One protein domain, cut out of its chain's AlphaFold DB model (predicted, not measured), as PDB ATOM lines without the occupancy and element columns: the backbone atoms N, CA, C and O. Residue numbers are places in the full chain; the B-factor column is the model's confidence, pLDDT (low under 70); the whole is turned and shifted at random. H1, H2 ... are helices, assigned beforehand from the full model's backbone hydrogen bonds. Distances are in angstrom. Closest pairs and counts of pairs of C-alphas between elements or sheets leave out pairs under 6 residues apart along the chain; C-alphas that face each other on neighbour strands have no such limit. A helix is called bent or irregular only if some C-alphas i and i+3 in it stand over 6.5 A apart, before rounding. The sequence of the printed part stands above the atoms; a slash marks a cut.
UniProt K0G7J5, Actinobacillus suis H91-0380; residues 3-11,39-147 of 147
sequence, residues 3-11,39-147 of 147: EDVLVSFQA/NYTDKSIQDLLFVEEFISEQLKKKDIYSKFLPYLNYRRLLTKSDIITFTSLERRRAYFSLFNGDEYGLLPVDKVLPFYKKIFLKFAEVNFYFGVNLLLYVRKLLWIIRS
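Overview. This is residues 3 to 11 and 39 to 147 of the 147 residues of a protein of Actinobacillus suis H91-0380 (UniProt K0G7J5). What shape does the domain have? Two long helices, H2 and H3, lie side by side as a hairpin, with the short helix H1 packed on H2; a second hairpin, H5 and H6, is set crosswise to H3, and the last residues of H6, 140 to 146, stick out with Ser 147. H4 folds back at the end of H3, and a long loop, residues 96 to 114, leads from it to H5. What is it made of, and how large is it? The printed part has 118 residues with six named helices, H1 to H6 in chain order, and no named strand: its class is all helix. It is compact, with a radius of gyration of the C-alphas of 15.5 A, and elongated, spanning 49 by 29 by 27 A.

Along the chain. Where do the first helices run? H1 is residues 3 to 11, with C-alpha 3 at (-34.882, 45.307, -9.663). H2 is residues 42 to 61, 28.4 A long from first to last C-alpha, and H3 is residues 65 to 86, 29.1 A long, with C-alpha 65 at (-51.944, 43.383, -22.325). Where do the others lie? H4 is residues 89 to 95 and H5 residues 115 to 125. H6, residues 129 to 146, is 26.2 A long and ends with C-alpha 146 at (-16.052, 66.595, -30.421). Which helices are irregular? H3 and H4: C-alphas 67 and 70 are 7.5 A apart, and C-alphas 90 and 93 are 7.1 A apart; H3 also has a kink of 36 degrees near residue 72.

Arrangement. What does the hub, H3, touch? H2 and H3 form a hairpin at a shallow tilt of 5 degrees, opposite ways, the closest C-alphas being those of Leu 59 and Tyr 65 at 4.7 A. H3 touches H4 with residues 80 to 84 alone, closest at C-alphas 84 and 92, 5.5 A, in a hairpin. H3 touches H5 with residues 77 to 81 alone, about perpendicular at 88 degrees, C-alphas 81 and 117 being closest at 6.3 A. What lies farther out? H1 touches H2 the same way at a shallow tilt of 8 degrees, C-alphas 6 and 51 being closest at 6.8 A, and is apart from H3. H5 and H6 form a hairpin at a shallow tilt of 26 degrees, C-alphas 120 and 132 being closest at 6.0 A. Are the backbones in order? In H1, H2, H5 and H6 every O i to N i+4 pair is within hydrogen-bond range; in H3 16 of 18 are, and in H4 0 of 3, beside 3 of 4 O i to N i+3 pairs.

Size, cuts and confidence. What is the greatest reach? The two C-alphas farthest apart, those of Asp 63 and Ile 145, are 50.5 A apart. Where is the cut, and which link is long? Residues 12 to 38 are not printed, and C-alphas 11 and 39 are 29.3 A apart across the cut. The link from H4 to H5, 19 residues, is long. Where is confidence low? The pLDDT is under 70 at residues 100 to 112 and 146 to 147; the mean of the printed part is 82.6.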
ATOM      1  N   GLU A   3     -33.966  45.466 -10.791       83.69
ATOM      2  CA  GLU A   3     -34.882  45.307  -9.663       83.69
ATOM      3  C   GLU A   3     -35.818  46.511  -9.521       83.69
ATOM      4  O   GLU A   3     -37.032  46.331  -9.465       83.69
ATOM      5  N   ASP A   4     -35.275  47.730  -9.605       86.19
ATOM      6  CA  ASP A   4     -36.055  48.969  -9.511       86.19
ATOM      7  C   ASP A   4     -37.206  49.015 -10.521       86.19
ATOM      8  O   ASP A   4     -38.297  49.490 -10.205       86.19
ATOM      9  N   VAL A   5     -36.987  48.496 -11.737       88.25
ATOM     10  CA  VAL A   5     -38.011  48.449 -12.790       88.25
ATOM     11  C   VAL A   5     -39.118  47.475 -12.404       88.25
ATOM     12  O   VAL A   5     -40.292  47.824 -12.509       88.25
ATOM     13  N   LEU A   6     -38.754  46.278 -11.937       90.25
ATOM     14  CA  LEU A   6     -39.709  45.247 -11.527       90.25
ATOM     15  C   LEU A   6     -40.574  45.726 -10.359       90.25
ATOM     16  O   LEU A   6     -41.801  45.689 -10.452       90.25
ATOM     17  N   VAL A   7     -39.937  46.242  -9.306       91.75
ATOM     18  CA  VAL A   7     -40.620  46.728  -8.103       91.75
ATOM     19  C   VAL A   7     -41.523  47.912  -8.440       91.75
ATOM     20  O   VAL A   7     -42.697  47.913  -8.072       91.75
ATOM     21  N   SER A   8     -41.023  48.892  -9.201       91.88
ATOM     22  CA  SER A   8     -41.816  50.067  -9.588       91.88
ATOM     23  C   SER A   8     -43.007  49.690 -10.467       91.88
ATOM     24  O   SER A   8     -44.103  50.227 -10.293       91.88
ATOM     25  N   PHE A   9     -42.820  48.755 -11.398       92.25
ATOM     26  CA  PHE A   9     -43.894  48.283 -12.265       92.25
ATOM     27  C   PHE A   9     -44.976  47.546 -11.470       92.25
ATOM     28  O   PHE A   9     -46.160  47.848 -11.617       92.25
ATOM     29  N   GLN A  10     -44.586  46.627 -10.582       92.44
ATOM     30  CA  GLN A  10     -45.526  45.928  -9.705       92.44
ATOM     31  C   GLN A  10     -46.272  46.898  -8.784       92.44
ATOM     32  O   GLN A  10     -47.494  46.806  -8.680       92.44
ATOM     33  N   ALA A  11     -45.566  47.856  -8.173       93.69
ATOM     34  CA  ALA A  11     -46.170  48.904  -7.354       93.69
ATOM     35  C   ALA A  11     -47.203  49.712  -8.154       93.69
ATOM     36  O   ALA A  11     -48.310  49.954  -7.675       93.69
ATOM     37  N   ASN A  39     -21.289  49.186 -21.617       72.38
ATOM     38  CA  ASN A  39     -20.994  47.932 -22.292       72.38
ATOM     39  C   ASN A  39     -21.925  46.894 -21.686       72.38
ATOM     40  O   ASN A  39     -21.817  46.582 -20.498       72.38
ATOM     41  N   TYR A  40     -22.872  46.399 -22.476       83.06
ATOM     42  CA  TYR A  40     -23.755  45.354 -21.988       83.06
ATOM     43  C   TYR A  40     -23.015  44.021 -21.952       83.06
ATOM     44  O   TYR A  40     -22.451  43.561 -22.943       83.06
ATOM     45  N   THR A  41     -23.023  43.410 -20.773       84.56
ATOM     46  CA  THR A  41     -22.628  42.019 -20.564       84.56
ATOM     47  C   THR A  41     -23.796  41.100 -20.903       84.56
ATOM     48  O   THR A  41     -24.953  41.524 -20.836       84.56
ATOM     49  N   ASP A  42     -23.522  39.823 -21.173       83.38
ATOM     50  CA  ASP A  42     -24.579  38.837 -21.431       83.38
ATOM     51  C   ASP A  42     -25.586  38.795 -20.277       83.38
ATOM     52  O   ASP A  42     -26.788  38.819 -20.510       83.38
ATOM     53  N   LYS A  43     -25.102  38.864 -19.029       86.31
ATOM     54  CA  LYS A  43     -25.956  38.951 -17.840       86.31
ATOM     55  C   LYS A  43     -26.895  40.157 -17.897       86.31
ATOM     56  O   LYS A  43     -28.083  40.012 -17.656       86.31
ATOM     57  N   SER A  44     -26.391  41.340 -18.253       86.75
ATOM     58  CA  SER A  44     -27.239  42.538 -18.348       86.75
ATOM     59  C   SER A  44     -28.279  42.459 -19.470       86.75
ATOM     60  O   SER A  44     -29.372  43.000 -19.319       86.75
ATOM     61  N   ILE A  45     -27.961  41.767 -20.569       88.38
ATOM     62  CA  ILE A  45     -28.902  41.512 -21.663       88.38
ATOM     63  C   ILE A  45     -29.965  40.508 -21.212       88.38
ATOM     64  O   ILE A  45     -31.145  40.745 -21.438       88.38
ATOM     65  N   GLN A  46     -29.576  39.428 -20.534       89.44
ATOM     66  CA  GLN A  46     -30.527  38.459 -19.985       89.44
ATOM     67  C   GLN A  46     -31.451  39.098 -18.947       89.44
ATOM     68  O   GLN A  46     -32.659  38.904 -19.017       89.44
ATOM     69  N   ASP A  47     -30.919  39.944 -18.060       90.06
ATOM     70  CA  ASP A  47     -31.730  40.711 -17.109       90.06
ATOM     71  C   ASP A  47     -32.757  41.600 -17.836       90.06
ATOM     72  O   ASP A  47     -33.911  41.671 -17.426       90.06
ATOM     73  N   LEU A  48     -32.354  42.275 -18.924       89.75
ATOM     74  CA  LEU A  48     -33.253  43.081 -19.761       89.75
ATOM     75  C   LEU A  48     -34.382  42.230 -20.356       89.75
ATOM     76  O   LEU A  48     -35.546  42.606 -20.253       89.75
ATOM     77  N   LEU A  49     -34.038  41.099 -20.977       90.38
ATOM     78  CA  LEU A  49     -35.010  40.207 -21.612       90.38
ATOM     79  C   LEU A  49     -35.987  39.618 -20.589       90.38
ATOM     80  O   LEU A  49     -37.193  39.620 -20.833       90.38
ATOM     81  N   PHE A  50     -35.482  39.209 -19.425       92.50
ATOM     82  CA  PHE A  50     -36.293  38.715 -18.316       92.50
ATOM     83  C   PHE A  50     -37.316  39.753 -17.844       92.50
ATOM     84  O   PHE A  50     -38.484  39.424 -17.648       92.50
ATOM     85  N   VAL A  51     -36.915  41.020 -17.688       91.94
ATOM     86  CA  VAL A  51     -37.851  42.080 -17.276       91.94
ATOM     87  C   VAL A  51     -38.953  42.298 -18.314       91.94
ATOM     88  O   VAL A  51     -40.119  42.432 -17.939       91.94
ATOM     89  N   GLU A  52     -38.619  42.313 -19.607       91.12
ATOM     90  CA  GLU A  52     -39.617  42.458 -20.677       91.12
ATOM     91  C   GLU A  52     -40.627  41.300 -20.677       91.12
ATOM     92  O   GLU A  52     -41.834  41.518 -20.831       91.12
ATOM     93  N   GLU A  53     -40.149  40.071 -20.483       92.56
ATOM     94  CA  GLU A  53     -40.993  38.881 -20.372       92.56
ATOM     95  C   GLU A  53     -41.893  38.955 -19.137       92.56
ATOM     96  O   GLU A  53     -43.115  38.852 -19.259       92.56
ATOM     97  N   PHE A  54     -41.320  39.269 -17.975       93.88
ATOM     98  CA  PHE A  54     -42.061  39.434 -16.729       93.88
ATOM     99  C   PHE A  54     -43.192  40.462 -16.864       93.88
ATOM    100  O   PHE A  54     -44.342  40.172 -16.527       93.88
ATOM    101  N   ILE A  55     -42.899  41.653 -17.396       93.69
ATOM    102  CA  ILE A  55     -43.906  42.701 -17.629       93.69
ATOM    103  C   ILE A  55     -45.016  42.176 -18.546       93.69
ATOM    104  O   ILE A  55     -46.201  42.338 -18.245       93.69
ATOM    105  N   SER A  56     -44.642  41.509 -19.641       93.31
ATOM    106  CA  SER A  56     -45.591  40.925 -20.595       93.31
ATOM    107  C   SER A  56     -46.536  39.933 -19.916       93.31
ATOM    108  O   SER A  56     -47.748  39.990 -20.130       93.31
ATOM    109  N   GLU A  57     -46.007  39.043 -19.075       94.94
ATOM    110  CA  GLU A  57     -46.802  38.067 -18.330       94.94
ATOM    111  C   GLU A  57     -47.747  38.719 -17.323       94.94
ATOM    112  O   GLU A  57     -48.914  38.335 -17.244       94.94
ATOM    113  N   GLN A  58     -47.280  39.708 -16.559       94.94
ATOM    114  CA  GLN A  58     -48.120  40.399 -15.576       94.94
ATOM    115  C   GLN A  58     -49.285  41.136 -16.249       94.94
ATOM    116  O   GLN A  58     -50.419  41.069 -15.772       94.94
ATOM    117  N   LEU A  59     -49.031  41.790 -17.385       94.38
ATOM    118  CA  LEU A  59     -50.073  42.462 -18.163       94.38
ATOM    119  C   LEU A  59     -51.105  41.472 -18.722       94.38
ATOM    120  O   LEU A  59     -52.298  41.778 -18.716       94.38
ATOM    121  N   LYS A  60     -50.668  40.287 -19.173       95.19
ATOM    122  CA  LYS A  60     -51.567  39.204 -19.616       95.19
ATOM    123  C   LYS A  60     -52.399  38.655 -18.457       95.19
ATOM    124  O   LYS A  60     -53.609  38.533 -18.594       95.19
ATOM    125  N   LYS A  61     -51.784  38.395 -17.298       95.38
ATOM    126  CA  LYS A  61     -52.474  37.910 -16.082       95.38
ATOM    127  C   LYS A  61     -53.568  38.863 -15.592       95.38
ATOM    128  O   LYS A  61     -54.520  38.422 -14.961       95.38
ATOM    129  N   LYS A  62     -53.421  40.163 -15.855       93.00
ATOM    130  CA  LYS A  62     -54.388  41.212 -15.499       93.00
ATOM    131  C   LYS A  62     -55.365  41.563 -16.629       93.00
ATOM    132  O   LYS A  62     -56.146  42.487 -16.445       93.00
ATOM    133  N   ASP A  63     -55.300  40.873 -17.769       94.75
ATOM    134  CA  ASP A  63     -56.125  41.121 -18.961       94.75
ATOM    135  C   ASP A  63     -56.058  42.571 -19.495       94.75
ATOM    136  O   ASP A  63     -57.012  43.148 -20.005       94.75
ATOM    137  N   ILE A  64     -54.884  43.200 -19.369       94.50
ATOM    138  CA  ILE A  64     -54.623  44.577 -19.832       94.50
ATOM    139  C   ILE A  64     -53.509  44.641 -20.882       94.50
ATOM    140  O   ILE A  64     -53.067  45.727 -21.259       94.50
ATOM    141  N   TYR A  65     -53.051  43.488 -21.373       92.31
ATOM    142  CA  TYR A  65     -51.944  43.383 -22.325       92.31
ATOM    143  C   TYR A  65     -52.162  44.235 -23.577       92.31
ATOM    144  O   TYR A  65     -51.319  45.071 -23.893       92.31
ATOM    145  N   SER A  66     -53.316  44.111 -24.236       90.38
ATOM    146  CA  SER A  66     -53.621  44.845 -25.472       90.38
ATOM    147  C   SER A  66     -53.582  46.366 -25.288       90.38
ATOM    148  O   SER A  66     -53.114  47.083 -26.167       90.38
ATOM    149  N   LYS A  67     -54.002  46.864 -24.116       90.06
ATOM    150  CA  LYS A  67     -53.960  48.295 -23.775       90.06
ATOM    151  C   LYS A  67     -52.527  48.822 -23.677       90.06
ATOM    152  O   LYS A  67     -52.267  49.966 -24.050       90.06
ATOM    153  N   PHE A  68     -51.609  48.008 -23.159       89.38
ATOM    154  CA  PHE A  68     -50.217  48.400 -22.932       89.38
ATOM    155  C   PHE A  68     -49.249  47.952 -24.033       89.38
ATOM    156  O   PHE A  68     -48.101  48.397 -24.045       89.38
ATOM    157  N   LEU A  69     -49.713  47.135 -24.981       87.31
ATOM    158  CA  LEU A  69     -48.913  46.578 -26.068       87.31
ATOM    159  C   LEU A  69     -48.113  47.636 -26.853       87.31
ATOM    160  O   LEU A  69     -46.924  47.407 -27.061       87.31
ATOM    161  N   PRO A  70     -48.662  48.816 -27.217       84.44
ATOM    162  CA  PRO A  70     -47.862  49.844 -27.880       84.44
ATOM    163  C   PRO A  70     -46.673  50.298 -27.021       84.44
ATOM    164  O   PRO A  70     -45.544  50.344 -27.492       84.44
ATOM    165  N   TYR A  71     -46.874  50.568 -25.730       85.56
ATOM    166  CA  TYR A  71     -45.791  51.021 -24.847       85.56
ATOM    167  C   TYR A  71     -44.721  49.946 -24.638       85.56
ATOM    168  O   TYR A  71     -43.527  50.252 -24.611       85.56
ATOM    169  N   LEU A  72     -45.145  48.686 -24.543       87.00
ATOM    170  CA  LEU A  72     -44.255  47.536 -24.437       87.00
ATOM    171  C   LEU A  72     -43.421  47.355 -25.713       87.00
ATOM    172  O   LEU A  72     -42.203  47.220 -25.639       87.00
ATOM    173  N   ASN A  73     -44.042  47.451 -26.888       86.25
ATOM    174  CA  ASN A  73     -43.330  47.394 -28.164       86.25
ATOM    175  C   ASN A  73     -42.310  48.533 -28.279       86.25
ATOM    176  O   ASN A  73     -41.167  48.308 -28.674       86.25
ATOM    177  N   TYR A  74     -42.678  49.753 -27.869       84.12
ATOM    178  CA  TYR A  74     -41.751  50.887 -27.860       84.12
ATOM    179  C   TYR A  74     -40.527  50.604 -26.984       84.12
ATOM    180  O   TYR A  74     -39.385  50.840 -27.393       84.12
ATOM    181  N   ARG A  75     -40.756  50.056 -25.787       85.62
ATOM    182  CA  ARG A  75     -39.689  49.678 -24.868       85.62
ATOM    183  C   ARG A  75     -38.788  48.590 -25.462       85.62
ATOM    184  O   ARG A  75     -37.570  48.764 -25.440       85.62
ATOM    185  N   ARG A  76     -39.352  47.544 -26.070       88.50
ATOM    186  CA  ARG A  76     -38.598  46.483 -26.765       88.50
ATOM    187  C   ARG A  76     -37.716  47.030 -27.885       88.50
ATOM    188  O   ARG A  76     -36.540  46.676 -27.959       88.50
ATOM    189  N   LEU A  77     -38.227  47.951 -28.707       85.75
ATOM    190  CA  LEU A  77     -37.442  48.601 -29.765       85.75
ATOM    191  C   LEU A  77     -36.285  49.438 -29.202       85.75
ATOM    192  O   LEU A  77     -35.169  49.400 -29.732       85.75
ATOM    193  N   LEU A  78     -36.517  50.177 -28.112       85.56
ATOM    194  CA  LEU A  78     -35.451  50.898 -27.411       85.56
ATOM    195  C   LEU A  78     -34.387  49.944 -26.868       85.56
ATOM    196  O   LEU A  78     -33.199  50.180 -27.090       85.56
ATOM    197  N   THR A  79     -34.814  48.876 -26.195       87.25
ATOM    198  CA  THR A  79     -33.941  47.840 -25.638       87.25
ATOM    199  C   THR A  79     -33.107  47.191 -26.740       87.25
ATOM    200  O   THR A  79     -31.884  47.138 -26.618       87.25
ATOM    201  N   LYS A  80     -33.717  46.803 -27.867       88.06
ATOM    202  CA  LYS A  80     -33.013  46.271 -29.044       88.06
ATOM    203  C   LYS A  80     -31.961  47.241 -29.570       88.06
ATOM    204  O   LYS A  80     -30.810  46.860 -29.774       88.06
ATOM    205  N   SER A  81     -32.342  48.502 -29.772       86.50
ATOM    206  CA  SER A  81     -31.430  49.536 -30.263       86.50
ATOM    207  C   SER A  81     -30.239  49.735 -29.321       86.50
ATOM    208  O   SER A  81     -29.101  49.835 -29.789       86.50
ATOM    209  N   ASP A  82     -30.477  49.751 -28.009       86.75
ATOM    210  CA  ASP A  82     -29.419  49.872 -27.009       86.75
ATOM    211  C   ASP A  82     -28.520  48.621 -27.000       86.75
ATOM    212  O   ASP A  82     -27.299  48.765 -27.030       86.75
ATOM    213  N   ILE A  83     -29.082  47.405 -27.047       88.06
ATOM    214  CA  ILE A  83     -28.311  46.149 -27.120       88.06
ATOM    215  C   ILE A  83     -27.400  46.139 -28.347       88.06
ATOM    216  O   ILE A  83     -26.207  45.866 -28.226       88.06
ATOM    217  N   ILE A  84     -27.924  46.507 -29.515       86.25
ATOM    218  CA  ILE A  84     -27.139  46.576 -30.752       86.25
ATOM    219  C   ILE A  84     -26.007  47.605 -30.621       86.25
ATOM    220  O   ILE A  84     -24.884  47.351 -31.054       86.25
ATOM    221  N   THR A  85     -26.279  48.753 -30.001       84.38
ATOM    222  CA  THR A  85     -25.317  49.859 -29.881       84.38
ATOM    223  C   THR A  85     -24.192  49.563 -28.887       84.38
ATOM    224  O   THR A  85     -23.044  49.923 -29.144       84.38
ATOM    225  N   PHE A  86     -24.520  48.933 -27.759       85.75
ATOM    226  CA  PHE A  86     -23.648  48.814 -26.582       85.75
ATOM    227  C   PHE A  86     -23.077  47.406 -26.360       85.75
ATOM    228  O   PHE A  86     -22.429  47.154 -25.347       85.75
ATOM    229  N   THR A  87     -23.295  46.490 -27.302       85.69
ATOM    230  CA  THR A  87     -22.666  45.161 -27.310       85.69
ATOM    231  C   THR A  87     -21.440  45.134 -28.227       85.69
ATOM    232  O   THR A  87     -21.337  45.922 -29.177       85.69
ATOM    233  N   SER A  88     -20.510  44.208 -27.966       80.44
ATOM    234  CA  SER A  88     -19.332  43.964 -28.805       80.44
ATOM    235  C   SER A  88     -19.695  43.598 -30.252       80.44
ATOM    236  O   SER A  88     -20.770  43.067 -30.537       80.44
ATOM    237  N   LEU A  89     -18.775  43.887 -31.179       79.00
ATOM    238  CA  LEU A  89     -18.942  43.649 -32.618       79.00
ATOM    239  C   LEU A  89     -19.316  42.189 -32.919       79.00
ATOM    240  O   LEU A  89     -20.291  41.936 -33.616       79.00
ATOM    241  N   GLU A  90     -18.576  41.244 -32.340       78.12
ATOM    242  CA  GLU A  90     -18.720  39.802 -32.578       78.12
ATOM    243  C   GLU A  90     -20.108  39.272 -32.203       78.12
ATOM    244  O   GLU A  90     -20.663  38.422 -32.896       78.12
ATOM    245  N   ARG A  91     -20.698  39.805 -31.126       80.50
ATOM    246  CA  ARG A  91     -21.959  39.300 -30.561       80.50
ATOM    247  C   ARG A  91     -23.186  40.043 -31.075       80.50
ATOM    248  O   ARG A  91     -24.281  39.494 -31.077       80.50
ATOM    249  N   ARG A  92     -23.017  41.275 -31.561       85.50
ATOM    250  CA  ARG A  92     -24.101  42.164 -32.012       85.50
ATOM    251  C   ARG A  92     -25.074  41.501 -32.986       85.50
ATOM    252  O   ARG A  92     -26.278  41.720 -32.881       85.50
ATOM    253  N   ARG A  93     -24.559  40.698 -33.924       83.38
ATOM    254  CA  ARG A  93     -25.374  40.028 -34.949       83.38
ATOM    255  C   ARG A  93     -26.414  39.085 -34.339       83.38
ATOM    256  O   ARG A  93     -27.529  39.034 -34.844       83.38
ATOM    257  N   ALA A  94     -26.083  38.401 -33.242       85.50
ATOM    258  CA  ALA A  94     -26.995  37.471 -32.574       85.50
ATOM    259  C   ALA A  94     -28.262  38.161 -32.037       85.50
ATOM    260  O   ALA A  94     -29.284  37.512 -31.855       85.50
ATOM    261  N   TYR A  95     -28.213  39.480 -31.827       86.19
ATOM    262  CA  TYR A  95     -29.317  40.255 -31.264       86.19
ATOM    263  C   TYR A  95     -30.194  40.947 -32.312       86.19
ATOM    264  O   TYR A  95     -31.169  41.606 -31.956       86.19
ATOM    265  N   PHE A  96     -29.885  40.813 -33.605       85.25
ATOM    266  CA  PHE A  96     -30.718  41.394 -34.664       85.25
ATOM    267  C   PHE A  96     -32.094  40.735 -34.731       85.25
ATOM    268  O   PHE A  96     -33.067  41.410 -35.057       85.25
ATOM    269  N   SER A  97     -32.174  39.457 -34.352       83.25
ATOM    270  CA  SER A  97     -33.407  38.677 -34.290       83.25
ATOM    271  C   SER A  97     -34.306  39.002 -33.095       83.25
ATOM    272  O   SER A  97     -35.459  38.572 -33.078       83.25
ATOM    273  N   LEU A  98     -33.818  39.757 -32.101       84.94
ATOM    274  CA  LEU A  98     -34.630  40.132 -30.945       84.94
ATOM    275  C   LEU A  98     -35.832  40.968 -31.392       84.94
ATOM    276  O   LEU A  98     -35.661  41.955 -32.106       84.94
ATOM    277  N   PHE A  99     -37.027  40.606 -30.922       79.12
ATOM    278  CA  PHE A  99     -38.264  41.369 -31.148       79.12
ATOM    279  C   PHE A  99     -38.551  41.639 -32.642       79.12
ATOM    280  O   PHE A  99     -38.808  42.772 -33.041       79.12
ATOM    281  N   ASN A 100     -38.402  40.613 -33.489       69.81
ATOM    282  CA  ASN A 100     -38.611  40.674 -34.945       69.81
ATOM    283  C   ASN A 100     -40.078  40.461 -35.388       69.81
ATOM    284  O   ASN A 100     -40.311  40.123 -36.547       69.81
ATOM    285  N   GLY A 101     -41.055  40.601 -34.493       67.62
ATOM    286  CA  GLY A 101     -42.474  40.432 -34.803       67.62
ATOM    287  C   GLY A 101     -43.173  41.754 -35.134       67.62
ATOM    288  O   GLY A 101     -42.565  42.719 -35.607       67.62
ATOM    289  N   ASP A 102     -44.473  41.811 -34.842       62.53
ATOM    290  CA  ASP A 102     -45.356  42.955 -35.120       62.53
ATOM    291  C   ASP A 102     -45.019  44.225 -34.312       62.53
ATOM    292  O   ASP A 102     -45.718  45.240 -34.405       62.53
ATOM    293  N   GLU A 103     -43.937  44.216 -33.522       65.75
ATOM    294  CA  GLU A 103     -43.491  45.363 -32.728       65.75
ATOM    295  C   GLU A 103     -43.216  46.614 -33.571       65.75
ATOM    296  O   GLU A 103     -43.348  47.732 -33.071       65.75
ATOM    297  N   TYR A 104     -42.888  46.436 -34.852       61.03
ATOM    298  CA  TYR A 104     -42.653  47.518 -35.807       61.03
ATOM    299  C   TYR A 104     -43.944  48.086 -36.425       61.03
ATOM    300  O   TYR A 104     -43.949  49.244 -36.838       61.03
ATOM    301  N   GLY A 105     -45.027  47.301 -36.483       54.22
ATOM    302  CA  GLY A 105     -46.234  47.613 -37.264       54.22
ATOM    303  C   GLY A 105     -47.325  48.401 -36.530       54.22
ATOM    304  O   GLY A 105     -48.235  48.915 -37.171       54.22
ATOM    305  N   LEU A 106     -47.252  48.516 -35.199       53.00
ATOM    306  CA  LEU A 106     -48.357  49.041 -34.370       53.00
ATOM    307  C   LEU A 106     -48.052  50.345 -33.628       53.00
ATOM    308  O   LEU A 106     -48.845  50.807 -32.807       53.00
ATOM    309  N   LEU A 107     -46.891  50.937 -33.862       54.38
ATOM    310  CA  LEU A 107     -46.411  52.036 -33.043       54.38
ATOM    311  C   LEU A 107     -46.488  53.373 -33.784       54.38
ATOM    312  O   LEU A 107     -46.009  53.472 -34.912       54.38
ATOM    313  N   PRO A 108     -46.873  54.466 -33.106       52.69
ATOM    314  CA  PRO A 108     -46.414  55.798 -33.478       52.69
ATOM    315  C   PRO A 108     -44.916  55.944 -33.116       52.69
ATOM    316  O   PRO A 108     -44.529  56.875 -32.406       52.69
ATOM    317  N   VAL A 109     -44.051  55.020 -33.584       52.22
ATOM    318  CA  VAL A 109     -42.574  55.062 -33.419       52.22
ATOM    319  C   VAL A 109     -42.044  56.398 -33.926       52.22
ATOM    320  O   VAL A 109     -41.023  56.914 -33.458       52.22
ATOM    321  N   ASP A 110     -42.769  56.977 -34.879       52.16
ATOM    322  CA  ASP A 110     -42.331  58.116 -35.645       52.16
ATOM    323  C   ASP A 110     -42.103  59.377 -34.824       52.16
ATOM    324  O   ASP A 110     -41.242  60.173 -35.207       52.16
ATOM    325  N   LYS A 111     -42.767  59.531 -33.672       57.75
ATOM    326  CA  LYS A 111     -42.647  60.752 -32.863       57.75
ATOM    327  C   LYS A 111     -41.652  60.672 -31.705       57.75
ATOM    328  O   LYS A 111     -41.255  61.721 -31.214       57.75
ATOM    329  N   VAL A 112     -41.229  59.481 -31.271       65.88
ATOM    330  CA  VAL A 112     -40.500  59.342 -29.989       65.88
ATOM    331  C   VAL A 112     -39.086  58.775 -30.147       65.88
ATOM    332  O   VAL A 112     -38.216  59.045 -29.321       65.88
ATOM    333  N   LEU A 113     -38.809  57.996 -31.196       72.75
ATOM    334  CA  LEU A 113     -37.472  57.433 -31.386       72.75
ATOM    335  C   LEU A 113     -36.558  58.414 -32.146       72.75
ATOM    336  O   LEU A 113     -36.941  58.879 -33.223       72.75
ATOM    337  N   PRO A 114     -35.330  58.694 -31.668       76.81
ATOM    338  CA  PRO A 114     -34.358  59.467 -32.433       76.81
ATOM    339  C   PRO A 114     -34.111  58.862 -33.819       76.81
ATOM    340  O   PRO A 114     -34.010  57.642 -33.960       76.81
ATOM    341  N   PHE A 115     -33.948  59.713 -34.834       77.06
ATOM    342  CA  PHE A 115     -33.809  59.293 -36.233       77.06
ATOM    343  C   PHE A 115     -32.711  58.238 -36.447       77.06
ATOM    344  O   PHE A 115     -32.938  57.232 -37.114       77.06
ATOM    345  N   TYR A 116     -31.553  58.399 -35.799       76.25
ATOM    346  CA  TYR A 116     -30.460  57.428 -35.899       76.25
ATOM    347  C   TYR A 116     -30.863  56.033 -35.392       76.25
ATOM    348  O   TYR A 116     -30.485  55.033 -35.998       76.25
ATOM    349  N   LYS A 117     -31.670  55.941 -34.321       80.00
ATOM    350  CA  LYS A 117     -32.174  54.659 -33.804       80.00
ATOM    351  C   LYS A 117     -33.148  54.008 -34.782       80.00
ATOM    352  O   LYS A 117     -33.131  52.789 -34.913       80.00
ATOM    353  N   LYS A 118     -33.949  54.798 -35.507       79.81
ATOM    354  CA  LYS A 118     -34.848  54.279 -36.552       79.81
ATOM    355  C   LYS A 118     -34.054  53.627 -37.681       79.81
ATOM    356  O   LYS A 118     -34.361  52.504 -38.064       79.81
ATOM    357  N   ILE A 119     -32.992  54.289 -38.149       79.31
ATOM    358  CA  ILE A 119     -32.098  53.723 -39.171       79.31
ATOM    359  C   ILE A 119     -31.451  52.431 -38.658       79.31
ATOM    360  O   ILE A 119     -31.457  51.427 -39.366       79.31
ATOM    361  N   PHE A 120     -30.951  52.423 -37.415       79.75
ATOM    362  CA  PHE A 120     -30.389  51.214 -36.804       79.75
ATOM    363  C   PHE A 120     -31.371  50.050 -36.805       79.75
ATOM    364  O   PHE A 120     -31.013  48.946 -37.208       79.75
ATOM    365  N   LEU A 121     -32.601  50.296 -36.360       82.00
ATOM    366  CA  LEU A 121     -33.629  49.271 -36.282       82.00
ATOM    367  C   LEU A 121     -34.056  48.783 -37.669       82.00
ATOM    368  O   LEU A 121     -34.266  47.582 -37.811       82.00
ATOM    369  N   LYS A 122     -34.111  49.662 -38.680       82.50
ATOM    370  CA  LYS A 122     -34.408  49.278 -40.068       82.50
ATOM    371  C   LYS A 122     -33.296  48.419 -40.668       82.50
ATOM    372  O   LYS A 122     -33.581  47.406 -41.292       82.50
ATOM    373  N   PHE A 123     -32.028  48.775 -40.451       84.56
ATOM    374  CA  PHE A 123     -30.902  47.944 -40.887       84.56
ATOM    375  C   PHE A 123     -30.839  46.607 -40.144       84.56
ATOM    376  O   PHE A 123     -30.502  45.596 -40.755       84.56
ATOM    377  N   ALA A 124     -31.186  46.580 -38.855       82.81
ATOM    378  CA  ALA A 124     -31.286  45.340 -38.095       82.81
ATOM    379  C   ALA A 124     -32.414  44.433 -38.620       82.81
ATOM    380  O   ALA A 124     -32.203  43.233 -38.752       82.81
ATOM    381  N   GLU A 125     -33.569  45.006 -38.975       82.62
ATOM    382  CA  GLU A 125     -34.724  44.297 -39.548       82.62
ATOM    383  C   GLU A 125     -34.368  43.582 -40.862       82.62
ATOM    384  O   GLU A 125     -34.664  42.403 -41.025       82.62
ATOM    385  N   VAL A 126     -33.644  44.252 -41.769       82.94
ATOM    386  CA  VAL A 126     -33.180  43.644 -43.035       82.94
ATOM    387  C   VAL A 126     -31.884  42.833 -42.890       82.94
ATOM    388  O   VAL A 126     -31.275  42.448 -43.885       82.94
ATOM    389  N   ASN A 127     -31.416  42.597 -41.660       80.50
ATOM    390  CA  ASN A 127     -30.140  41.940 -41.358       80.50
ATOM    391  C   ASN A 127     -28.901  42.577 -42.033       80.50
ATOM    392  O   ASN A 127     -27.871  41.924 -42.228       80.50
ATOM    393  N   PHE A 128     -28.947  43.876 -42.344       85.88
ATOM    394  CA  PHE A 128     -27.858  44.605 -42.998       85.88
ATOM    395  C   PHE A 128     -26.762  45.013 -42.001       85.88
ATOM    396  O   PHE A 128     -26.622  46.163 -41.577       85.88
ATOM    397  N   TYR A 129     -25.953  44.025 -41.623       83.31
ATOM    398  CA  TYR A 129     -24.902  44.136 -40.607       83.31
ATOM    399  C   TYR A 129     -23.840  45.198 -40.921       83.31
ATOM    400  O   TYR A 129     -23.396  45.925 -40.030       83.31
ATOM    401  N   PHE A 130     -23.440  45.305 -42.190       84.50
ATOM    402  CA  PHE A 130     -22.422  46.262 -42.619       84.50
ATOM    403  C   PHE A 130     -22.852  47.710 -42.345       84.50
ATOM    404  O   PHE A 130     -22.091  48.468 -41.741       84.50
ATOM    405  N   GLY A 131     -24.094  48.069 -42.690       84.00
ATOM    406  CA  GLY A 131     -24.631  49.412 -42.455       84.00
ATOM    407  C   GLY A 131     -24.678  49.790 -40.977       84.00
ATOM    408  O   GLY A 131     -24.284  50.896 -40.611       84.00
ATOM    409  N   VAL A 132     -25.081  48.862 -40.104       85.19
ATOM    410  CA  VAL A 132     -25.081  49.087 -38.647       85.19
ATOM    411  C   VAL A 132     -23.670  49.373 -38.129       85.19
ATOM    412  O   VAL A 132     -23.469  50.324 -37.373       85.19
ATOM    413  N   ASN A 133     -22.671  48.593 -38.544       85.88
ATOM    414  CA  ASN A 133     -21.299  48.805 -38.079       85.88
ATOM    415  C   ASN A 133     -20.704  50.112 -38.589       85.88
ATOM    416  O   ASN A 133     -20.038  50.805 -37.821       85.88
ATOM    417  N   LEU A 134     -20.978  50.469 -39.845       86.88
ATOM    418  CA  LEU A 134     -20.539  51.735 -40.420       86.88
ATOM    419  C   LEU A 134     -21.103  52.922 -39.628       86.88
ATOM    420  O   LEU A 134     -20.352  53.813 -39.241       86.88
ATOM    421  N   LEU A 135     -22.400  52.905 -39.304       85.50
ATOM    422  CA  LEU A 135     -23.030  53.958 -38.500       85.50
ATOM    423  C   LEU A 135     -22.423  54.073 -37.098       85.50
ATOM    424  O   LEU A 135     -22.180  55.182 -36.622       85.50
ATOM    425  N   LEU A 136     -22.159  52.946 -36.427       84.44
ATOM    426  CA  LEU A 136     -21.522  52.953 -35.105       84.44
ATOM    427  C   LEU A 136     -20.077  53.453 -35.168       84.44
ATOM    428  O   LEU A 136     -19.648  54.182 -34.273       84.44
ATOM    429  N   TYR A 137     -19.345  53.100 -36.225       85.38
ATOM    430  CA  TYR A 137     -17.986  53.575 -36.458       85.38
ATOM    431  C   TYR A 137     -17.952  55.091 -36.686       85.38
ATOM    432  O   TYR A 137     -17.225  55.796 -35.986       85.38
ATOM    433  N   VAL A 138     -18.811  55.610 -37.569       85.94
ATOM    434  CA  VAL A 138     -18.965  57.057 -37.798       85.94
ATOM    435  C   VAL A 138     -19.358  57.773 -36.505       85.94
ATOM    436  O   VAL A 138     -18.774  58.802 -36.174       85.94
ATOM    437  N   ARG A 139     -20.284  57.213 -35.713       82.12
ATOM    438  CA  ARG A 139     -20.658  57.777 -34.405       82.12
ATOM    439  C   ARG A 139     -19.463  57.872 -33.458       82.12
ATOM    440  O   ARG A 139     -19.309  58.885 -32.782       82.12
ATOM    441  N   LYS A 140     -18.636  56.823 -33.393       81.62
ATOM    442  CA  LYS A 140     -17.433  56.798 -32.553       81.62
ATOM    443  C   LYS A 140     -16.433  57.869 -32.992       81.62
ATOM    444  O   LYS A 140     -15.926  58.585 -32.138       81.62
ATOM    445  N   LEU A 141     -16.208  58.022 -34.298       83.31
ATOM    446  CA  LEU A 141     -15.348  59.077 -34.843       83.31
ATOM    447  C   LEU A 141     -15.874  60.479 -34.515       83.31
ATOM    448  O   LEU A 141     -15.119  61.314 -34.032       83.31
ATOM    449  N   LEU A 142     -17.170  60.726 -34.711       81.88
ATOM    450  CA  LEU A 142     -17.792  62.014 -34.386       81.88
ATOM    451  C   LEU A 142     -17.690  62.364 -32.898       81.88
ATOM    452  O   LEU A 142     -17.599  63.540 -32.564       81.88
ATOM    453  N   TRP A 143     -17.727  61.365 -32.010       76.50
ATOM    454  CA  TRP A 143     -17.523  61.581 -30.579       76.50
ATOM    455  C   TRP A 143     -16.080  61.990 -30.274       76.50
ATOM    456  O   TRP A 143     -15.895  62.996 -29.605       76.50
ATOM    457  N   ILE A 144     -15.090  61.288 -30.844       77.81
ATOM    458  CA  ILE A 144     -13.657  61.606 -30.686       77.81
ATOM    459  C   ILE A 144     -13.330  63.016 -31.199       77.81
ATOM    460  O   ILE A 144     -12.529  63.715 -30.600       77.81
ATOM    461  N   ILE A 145     -13.943  63.448 -32.304       77.62
ATOM    462  CA  ILE A 145     -13.687  64.776 -32.892       77.62
ATOM    463  C   ILE A 145     -14.288  65.906 -32.036       77.62
ATOM    464  O   ILE A 145     -13.848  67.049 -32.122       77.62
ATOM    465  N   ARG A 146     -15.327  65.612 -31.245       66.50
ATOM    466  CA  ARG A 146     -16.052  66.595 -30.421       66.50
ATOM    467  C   ARG A 146     -15.578  66.661 -28.967       66.50
ATOM    468  O   ARG A 146     -16.046  67.545 -28.252       66.50
ATOM    469  N   SER A 147     -14.750  65.716 -28.531       57.72
ATOM    470  CA  SER A 147     -14.154  65.634 -27.192       57.72
ATOM    471  C   SER A 147     -12.765  66.246 -27.184       57.72
ATOM    472  O   SER A 147     -12.475  67.002 -26.235       57.72
TER     473      SER A 147